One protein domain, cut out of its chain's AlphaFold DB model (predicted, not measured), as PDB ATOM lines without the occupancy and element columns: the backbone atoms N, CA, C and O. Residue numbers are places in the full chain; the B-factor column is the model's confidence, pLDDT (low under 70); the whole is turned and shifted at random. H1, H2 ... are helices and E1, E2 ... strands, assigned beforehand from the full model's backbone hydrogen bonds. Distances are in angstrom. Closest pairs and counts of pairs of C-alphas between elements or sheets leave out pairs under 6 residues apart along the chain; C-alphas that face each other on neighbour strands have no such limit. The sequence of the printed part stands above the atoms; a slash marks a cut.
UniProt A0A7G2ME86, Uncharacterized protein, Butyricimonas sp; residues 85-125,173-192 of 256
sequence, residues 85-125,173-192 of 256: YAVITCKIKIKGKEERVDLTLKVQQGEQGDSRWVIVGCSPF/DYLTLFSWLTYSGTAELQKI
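AT A GLANCE: This is residues 85 to 125 and 173 to 192 of the 256 residues of an uncharacterized protein of Butyricimonas sp (UniProt A0A7G2ME86). A four-stranded antiparallel sheet, E3 E2 E1 E4, strongly twisted and curled like part of a barrel, has H1 on one face, making two layers. The far end of the E2-E3 hairpin extends well beyond H1. The printed part has 61 residues, mixed in class, ordered E1 E2 E3 H1 E4; E1 E2 E3 form a meander, successive antiparallel neighbours. It is only just loose, close to compact: radius of gyration of the C-alphas 12.9 A, spans 42 by 21 by 21 A.

HOW THE PARTS SIT: E1, residues 85 to 94, bends by 54 degrees at residue 91. It forms a hairpin with E2, residues 97 to 109; N 90 and O 101 are 2.8 A apart, within hydrogen-bond range. E2 forms a hairpin with E3, residues 115 to 122; N 108 and O 116, 2.8 A, are within range. In H1, residues 174 to 183, every O i to N i+4 pair is within range; its closest C-alphas to E3 are Leu 175 and Cys 122, 4.8 A. E4, residues 187 to 192, is antiparallel to E1, with N 91 and O 191 at 2.8 A.

IN THESE COORDINATES: E1 begins at C-alpha 85 (-96.242, -14.753, 59.685); E4 ends at C-alpha 192 (-82.963, -11.498, 68.181). E1 measures 26.1 A, E2 36.3 A and E3 20.9 A.

THE WHOLE: Residues 126 to 172 are not printed; C-alphas 125 and 173 are 10.6 A apart. Of the links that are printed whole, E1 to E2, E2 to E3 and H1 to E4, each is tight; the link from E3 to H1 runs across the cut. No printed residue is under 70 in pLDDT.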
ATOM      1  N   TYR A  85     -97.697 -14.664  59.673       98.25
ATOM      2  CA  TYR A  85     -96.242 -14.753  59.685       98.25
ATOM      3  C   TYR A  85     -95.645 -13.970  60.844       98.25
ATOM      4  O   TYR A  85     -96.059 -12.844  61.124       98.25
ATOM      5  N   ALA A  86     -94.624 -14.543  61.474       98.38
ATOM      6  CA  ALA A  86     -93.699 -13.821  62.334       98.38
ATOM      7  C   ALA A  86     -92.429 -13.516  61.539       98.38
ATOM      8  O   ALA A  86     -91.891 -14.396  60.878       98.38
ATOM      9  N   VAL A  87     -91.929 -12.292  61.619       98.62
ATOM     10  CA  VAL A  87     -90.620 -11.916  61.086       98.62
ATOM     11  C   VAL A  87     -89.755 -11.488  62.252       98.62
ATOM     12  O   VAL A  87     -90.119 -10.575  62.998       98.62
ATOM     13  N   ILE A  88     -88.627 -12.170  62.422       98.38
ATOM     14  CA  ILE A  88     -87.642 -11.851  63.449       98.38
ATOM     15  C   ILE A  88     -86.414 -11.233  62.796       98.38
ATOM     16  O   ILE A  88     -85.798 -11.843  61.925       98.38
ATOM     17  N   THR A  89     -86.034 -10.040  63.247       98.19
ATOM     18  CA  THR A  89     -84.760  -9.435  62.850       98.19
ATOM     19  C   THR A  89     -83.679  -9.952  63.773       98.19
ATOM     20  O   THR A  89     -83.749  -9.794  64.995       98.19
ATOM     21  N   CYS A  90     -82.678 -10.584  63.182       97.12
ATOM     22  CA  CYS A  90     -81.598 -11.260  63.868       97.12
ATOM     23  C   CYS A  90     -80.266 -10.586  63.569       97.12
ATOM     24  O   CYS A  90     -79.958 -10.260  62.424       97.12
ATOM     25  N   LYS A  91     -79.435 -10.460  64.602       97.19
ATOM     26  CA  LYS A  91     -78.017 -10.160  64.460       97.19
ATOM     27  C   LYS A  91     -77.250 -11.469  64.318       97.19
ATOM     28  O   LYS A  91     -77.345 -12.339  65.188       97.19
ATOM     29  N   ILE A  92     -76.488 -11.594  63.242       95.75
ATOM     30  CA  ILE A  92     -75.668 -12.769  62.942       95.75
ATOM     31  C   ILE A  92     -74.206 -12.360  62.807       95.75
ATOM     32  O   ILE A  92     -73.895 -11.212  62.496       95.75
ATOM     33  N   LYS A  93     -73.298 -13.301  63.041       95.44
ATOM     34  CA  LYS A  93     -71.858 -13.101  62.881       95.44
ATOM     35  C   LYS A  93     -71.321 -14.098  61.868       95.44
ATOM     36  O   LYS A  93     -71.395 -15.295  62.107       95.44
ATOM     37  N   ILE A  94     -70.770 -13.613  60.758       93.12
ATOM     38  CA  ILE A  94     -70.182 -14.426  59.687       93.12
ATOM     39  C   ILE A  94     -68.690 -14.128  59.628       93.12
ATOM     40  O   ILE A  94     -68.293 -12.998  59.339       93.12
ATOM     41  N   LYS A  95     -67.843 -15.127  59.909       87.38
ATOM     42  CA  LYS A  95     -66.368 -14.980  59.894       87.38
ATOM     43  C   LYS A  95     -65.874 -13.715  60.625       87.38
ATOM     44  O   LYS A  95     -65.014 -12.989  60.133       87.38
ATOM     45  N   GLY A  96     -66.459 -13.414  61.785       87.75
ATOM     46  CA  GLY A  96     -66.090 -12.250  62.599       87.75
ATOM     47  C   GLY A  96     -66.840 -10.948  62.295       87.75
ATOM     48  O   GLY A  96     -66.812 -10.055  63.137       87.75
ATOM     49  N   LYS A  97     -67.537 -10.839  61.157       91.38
ATOM     50  CA  LYS A  97     -68.301  -9.643  60.769       91.38
ATOM     51  C   LYS A  97     -69.767  -9.778  61.155       91.38
ATOM     52  O   LYS A  97     -70.360 -10.835  60.963       91.38
ATOM     53  N   GLU A  98     -70.334  -8.710  61.695       94.06
ATOM     54  CA  GLU A  98     -71.737  -8.669  62.097       94.06
ATOM     55  C   GLU A  98     -72.624  -8.238  60.925       94.06
ATOM     56  O   GLU A  98     -72.330  -7.258  60.244       94.06
ATOM     57  N   GLU A  99     -73.717  -8.961  60.719       93.56
ATOM     58  CA  GLU A  99     -74.733  -8.712  59.695       93.56
ATOM     59  C   GLU A  99     -76.124  -8.798  60.347       93.56
ATOM     60  O   GLU A  99     -76.290  -9.356  61.439       93.56
ATOM     61  N   ARG A 100     -77.137  -8.249  59.672       95.50
ATOM     62  CA  ARG A 100     -78.545  -8.403  60.053       95.50
ATOM     63  C   ARG A 100     -79.269  -9.246  59.018       95.50
ATOM     64  O   ARG A 100     -79.037  -9.079  57.827       95.50
ATOM     65  N   VAL A 101     -80.147 -10.121  59.487       96.88
ATOM     66  CA  VAL A 101     -81.001 -10.954  58.640       96.88
ATOM     67  C   VAL A 101     -82.395 -11.029  59.240       96.88
ATOM     68  O   VAL A 101     -82.539 -11.163  60.457       96.88
ATOM     69  N   ASP A 102     -83.413 -10.968  58.394       98.19
ATOM     70  CA  ASP A 102     -84.786 -11.238  58.790       98.19
ATOM     71  C   ASP A 102     -85.120 -12.698  58.478       98.19
ATOM     72  O   ASP A 102     -84.968 -13.159  57.345       98.19
ATOM     73  N   LEU A 103     -85.584 -13.436  59.486       98.38
ATOM     74  CA  LEU A 103     -86.132 -14.779  59.307       98.38
ATOM     75  C   LEU A 103     -87.652 -14.704  59.384       98.38
ATOM     76  O   LEU A 103     -88.206 -14.176  60.351       98.38
ATOM     77  N   THR A 104     -88.320 -15.269  58.385       98.62
ATOM     78  CA  THR A 104     -89.780 -15.364  58.332       98.62
ATOM     79  C   THR A 104     -90.207 -16.742  58.794       98.62
ATOM     80  O   THR A 104     -89.735 -17.755  58.275       98.62
ATOM     81  N   LEU A 105     -91.141 -16.788  59.738       98.12
ATOM     82  CA  LEU A 105     -91.688 -18.001  60.317       98.12
ATOM     83  C   LEU A 105     -93.207 -18.056  60.147       98.12
ATOM     84  O   LEU A 105     -93.882 -17.027  60.173       98.12
ATOM     85  N   LYS A 106     -93.741 -19.273  60.033       96.38
ATOM     86  CA  LYS A 106     -95.182 -19.566  60.112       96.38
ATOM     87  C   LYS A 106     -95.425 -20.750  61.044       96.38
ATOM     88  O   LYS A 106     -94.497 -21.513  61.326       96.38
ATOM     89  N   VAL A 107     -96.660 -20.924  61.501       94.50
ATOM     90  CA  VAL A 107     -97.053 -22.147  62.212       94.50
ATOM     91  C   VAL A 107     -97.256 -23.278  61.206       94.50
ATOM     92  O   VAL A 107     -97.933 -23.119  60.194       94.50
ATOM     93  N   GLN A 108     -96.658 -24.430  61.491       91.56
ATOM     94  CA  GLN A 108     -96.918 -25.697  60.821       91.56
ATOM     95  C   GLN A 108     -97.630 -26.621  61.807       91.56
ATOM     96  O   GLN A 108     -97.106 -26.885  62.891       91.56
ATOM     97  N   GLN A 109     -98.809 -27.104  61.418       89.12
ATOM     98  CA  GLN A 109     -99.503 -28.170  62.134       89.12
ATOM     99  C   GLN A 109     -98.860 -29.516  61.781       89.12
ATOM    100  O   GLN A 109     -98.571 -29.775  60.610       89.12
ATOM    101  N   GLY A 110     -98.596 -30.337  62.793       83.81
ATOM    102  CA  GLY A 110     -98.149 -31.712  62.626       83.81
ATOM    103  C   GLY A 110     -99.325 -32.673  62.464       83.81
ATOM    104  O   GLY A 110    -100.477 -32.346  62.755       83.81
ATOM    105  N   GLU A 111     -99.031 -33.885  61.996       82.38
ATOM    106  CA  GLU A 111    -100.045 -34.918  61.733       82.38
ATOM    107  C   GLU A 111    -100.757 -35.396  63.008       82.38
ATOM    108  O   GLU A 111    -101.889 -35.865  62.948       82.38
ATOM    109  N   GLN A 112    -100.114 -35.245  64.171       82.62
ATOM    110  CA  GLN A 112    -100.630 -35.681  65.472       82.62
ATOM    111  C   GLN A 112    -101.311 -34.549  66.260       82.62
ATOM    112  O   GLN A 112    -101.570 -34.687  67.455       82.62
ATOM    113  N   GLY A 113    -101.610 -33.423  65.604       80.75
ATOM    114  CA  GLY A 113    -102.271 -32.272  66.222       80.75
ATOM    115  C   GLY A 113    -101.339 -31.358  67.024       80.75
ATOM    116  O   GLY A 113    -101.807 -30.389  67.622       80.75
ATOM    117  N   ASP A 114    -100.031 -31.617  67.024       87.50
ATOM    118  CA  ASP A 114     -99.030 -30.680  67.519       87.50
ATOM    119  C   ASP A 114     -98.831 -29.515  66.536       87.50
ATOM    120  O   ASP A 114     -99.309 -29.509  65.400       87.50
ATOM    121  N   SER A 115     -98.183 -28.444  66.985       88.75
ATOM    122  CA  SER A 115     -97.912 -27.283  66.138       88.75
ATOM    123  C   SER A 115     -96.593 -26.645  66.516       88.75
ATOM    124  O   SER A 115     -96.270 -26.504  67.695       88.75
ATOM    125  N   ARG A 116     -95.835 -26.232  65.502       93.12
ATOM    126  CA  ARG A 116     -94.508 -25.639  65.675       93.12
ATOM    127  C   ARG A 116     -94.299 -24.454  64.748       93.12
ATOM    128  O   ARG A 116     -94.855 -24.403  63.654       93.12
ATOM    129  N   TRP A 117     -93.449 -23.529  65.168       95.44
ATOM    130  CA  TRP A 117     -92.926 -22.500  64.277       95.44
ATOM    131  C   TRP A 117     -91.881 -23.105  63.346       95.44
ATOM    132  O   TRP A 117     -90.970 -23.798  63.796       95.44
ATOM    133  N   VAL A 118     -92.004 -22.826  62.053       95.56
ATOM    134  CA  VAL A 118     -91.032 -23.226  61.032       95.56
ATOM    135  C   VAL A 118     -90.544 -22.006  60.275       95.56
ATOM    136  O   VAL A 118     -91.329 -21.105  59.982       95.56
ATOM    137  N   ILE A 119     -89.251 -21.978  59.954       96.69
ATOM    138  CA  ILE A 119     -88.659 -20.926  59.124       96.69
ATOM    139  C   ILE A 119     -89.019 -21.220  57.668       96.69
ATOM    140  O   ILE A 119     -88.734 -22.299  57.154       96.69
ATOM    141  N   VAL A 120     -89.647 -20.253  57.013       96.69
ATOM    142  CA  VAL A 120     -90.111 -20.351  55.623       96.69
ATOM    143  C   VAL A 120     -89.483 -19.314  54.708       96.69
ATOM    144  O   VAL A 120     -89.617 -19.427  53.495       96.69
ATOM    145  N   GLY A 121     -88.789 -18.326  55.271       97.12
ATOM    146  CA  GLY A 121     -88.100 -17.298  54.510       97.12
ATOM    147  C   GLY A 121     -86.897 -16.733  55.248       97.12
ATOM    148  O   GLY A 121     -86.785 -16.848  56.469       97.12
ATOM    149  N   CYS A 122     -85.991 -16.148  54.479       97.25
ATOM    150  CA  CYS A 122     -84.768 -15.516  54.951       97.25
ATOM    151  C   CYS A 122     -84.471 -14.343  54.020       97.25
ATOM    152  O   CYS A 122     -84.426 -14.539  52.802       97.25
ATOM    153  N   SER A 123     -84.307 -13.142  54.569       96.56
ATOM    154  CA  SER A 123     -83.954 -11.972  53.770       96.56
ATOM    155  C   SER A 123     -82.557 -12.110  53.168       96.56
ATOM    156  O   SER A 123     -81.713 -12.821  53.718       96.56
ATOM    157  N   PRO A 124     -82.264 -11.374  52.086       94.12
ATOM    158  CA  PRO A 124     -80.901 -11.161  51.642       94.12
ATOM    159  C   PRO A 124     -79.988 -10.676  52.772       94.12
ATOM    160  O   PRO A 124     -80.383  -9.866  53.611       94.12
ATOM    161  N   PHE A 125     -78.762 -11.198  52.794       92.31
ATOM    162  CA  PHE A 125     -77.671 -10.762  53.669       92.31
ATOM    163  C   PHE A 125     -76.337 -10.986  52.953       92.31
ATOM    164  O   PHE A 125     -76.240 -11.842  52.071       92.31
ATOM    165  N   ASP A 173     -80.417 -18.455  47.011       90.88
ATOM    166  CA  ASP A 173     -81.373 -18.925  47.987       90.88
ATOM    167  C   ASP A 173     -80.847 -18.666  49.406       90.88
ATOM    168  O   ASP A 173     -80.086 -19.458  49.974       90.88
ATOM    169  N   TYR A 174     -81.266 -17.541  49.987       94.06
ATOM    170  CA  TYR A 174     -80.775 -17.087  51.285       94.06
ATOM    171  C   TYR A 174     -81.170 -17.983  52.459       94.06
ATOM    172  O   TYR A 174     -80.415 -18.064  53.426       94.06
ATOM    173  N   LEU A 175     -82.297 -18.701  52.394       95.31
ATOM    174  CA  LEU A 175     -82.670 -19.626  53.470       95.31
ATOM    175  C   LEU A 175     -81.766 -20.860  53.458       95.31
ATOM    176  O   LEU A 175     -81.304 -21.298  54.513       95.31
ATOM    177  N   THR A 176     -81.471 -21.396  52.272       94.38
ATOM    178  CA  THR A 176     -80.532 -22.518  52.129       94.38
ATOM    179  C   THR A 176     -79.123 -22.094  52.531       94.38
ATOM    180  O   THR A 176     -78.468 -22.792  53.305       94.38
ATOM    181  N   LEU A 177     -78.674 -20.916  52.084       93.25
ATOM    182  CA  LEU A 177     -77.377 -20.358  52.461       93.25
ATOM    183  C   LEU A 177     -77.259 -20.154  53.975       93.25
ATOM    184  O   LEU A 177     -76.272 -20.573  54.572       93.25
ATOM    185  N   PHE A 178     -78.261 -19.533  54.601       94.94
ATOM    186  CA  PHE A 178     -78.288 -19.318  56.048       94.94
ATOM    187  C   PHE A 178     -78.229 -20.645  56.810       94.94
ATOM    188  O   PHE A 178     -77.434 -20.790  57.741       94.94
ATOM    189  N   SER A 179     -79.011 -21.636  56.371       94.62
ATOM    190  CA  SER A 179     -79.028 -22.979  56.960       94.62
ATOM    191  C   SER A 179     -77.661 -23.657  56.863       94.62
ATOM    192  O   SER A 179     -77.178 -24.212  57.843       94.62
ATOM    193  N   TRP A 180     -76.992 -23.569  55.711       95.19
ATOM    194  CA  TRP A 180     -75.653 -24.132  55.532       95.19
ATOM    195  C   TRP A 180     -74.588 -23.406  56.361       95.19
ATOM    196  O   TRP A 180     -73.742 -24.044  56.989       95.19
ATOM    197  N   LEU A 181     -74.609 -22.070  56.387       93.88
ATOM    198  CA  LEU A 181     -73.625 -21.282  57.131       93.88
ATOM    199  C   LEU A 181     -73.733 -21.518  58.639       93.88
ATOM    200  O   LEU A 181     -72.705 -21.610  59.306       93.88
ATOM    201  N   THR A 182     -74.950 -21.646  59.164       93.69
ATOM    202  CA  THR A 182     -75.177 -21.982  60.575       93.69
ATOM    203  C   THR A 182     -74.810 -23.432  60.878       93.69
ATOM    204  O   THR A 182     -74.060 -23.678  61.819       93.69
ATOM    205  N   TYR A 183     -75.232 -24.386  60.042       95.19
ATOM    206  CA  TYR A 183     -74.874 -25.804  60.178       95.19
ATOM    207  C   TYR A 183     -73.355 -26.041  60.166       95.19
ATOM    208  O   TYR A 183     -72.835 -26.810  60.968       95.19
ATOM    209  N   SER A 184     -72.629 -25.350  59.285       95.19
ATOM    210  CA  SER A 184     -71.168 -25.447  59.168       95.19
ATOM    211  C   SER A 184     -70.392 -24.667  60.237       95.19
ATOM    212  O   SER A 184     -69.163 -24.685  60.224       95.19
ATOM    213  N   GLY A 185     -71.070 -23.931  61.125       93.38
ATOM    214  CA  GLY A 185     -70.431 -23.066  62.125       93.38
ATOM    215  C   GLY A 185     -69.765 -21.808  61.550       93.38
ATOM    216  O   GLY A 185     -69.060 -21.098  62.265       93.38
ATOM    217  N   THR A 186     -69.976 -21.501  60.266       94.31
ATOM    218  CA  THR A 186     -69.440 -20.290  59.618       94.31
ATOM    219  C   THR A 186     -70.208 -19.029  60.030       94.31
ATOM    220  O   THR A 186     -69.631 -17.936  60.073       94.31
ATOM    221  N   ALA A 187     -71.506 -19.181  60.302       94.31
ATOM    222  CA  ALA A 187     -72.377 -18.142  60.830       94.31
ATOM    223  C   ALA A 187     -72.910 -18.523  62.212       94.31
ATOM    224  O   ALA A 187     -73.326 -19.656  62.440       94.31
ATOM    225  N   GLU A 188     -72.967 -17.543  63.105       94.25
ATOM    226  CA  GLU A 188     -73.521 -17.689  64.449       94.25
ATOM    227  C   GLU A 188     -74.671 -16.697  64.649       94.25
ATOM    228  O   GLU A 188     -74.513 -15.496  64.403       94.25
ATOM    229  N   LEU A 189     -75.823 -17.182  65.116       94.81
ATOM    230  CA  LEU A 189     -76.932 -16.331  65.543       94.81
ATOM    231  C   LEU A 189     -76.597 -15.716  66.906       94.81
ATOM    232  O   LEU A 189     -76.552 -16.420  67.908       94.81
ATOM    233  N   GLN A 190     -76.384 -14.401  66.948       95.56
ATOM    234  CA  GLN A 190     -75.970 -13.704  68.168       95.56
ATOM    235  C   GLN A 190     -77.171 -13.311  69.032       95.56
ATOM    236  O   GLN A 190     -77.179 -13.518  70.243       95.56
ATOM    237  N   LYS A 191     -78.177 -12.671  68.422       95.81
ATOM    238  CA  LYS A 191     -79.316 -12.096  69.149       95.81
ATOM    239  C   LYS A 191     -80.513 -11.852  68.232       95.81
ATOM    240  O   LYS A 191     -80.342 -11.436  67.090       95.81
ATOM    241  N   ILE A 192     -81.719 -12.006  68.778       96.88
ATOM    242  CA  ILE A 192     -82.963 -11.498  68.181       96.88
ATOM    243  C   ILE A 192     -83.149 -10.035  68.609       96.88
ATOM    244  O   ILE A 192     -83.205  -9.726  69.802       96.88
TER     245      ILE A 192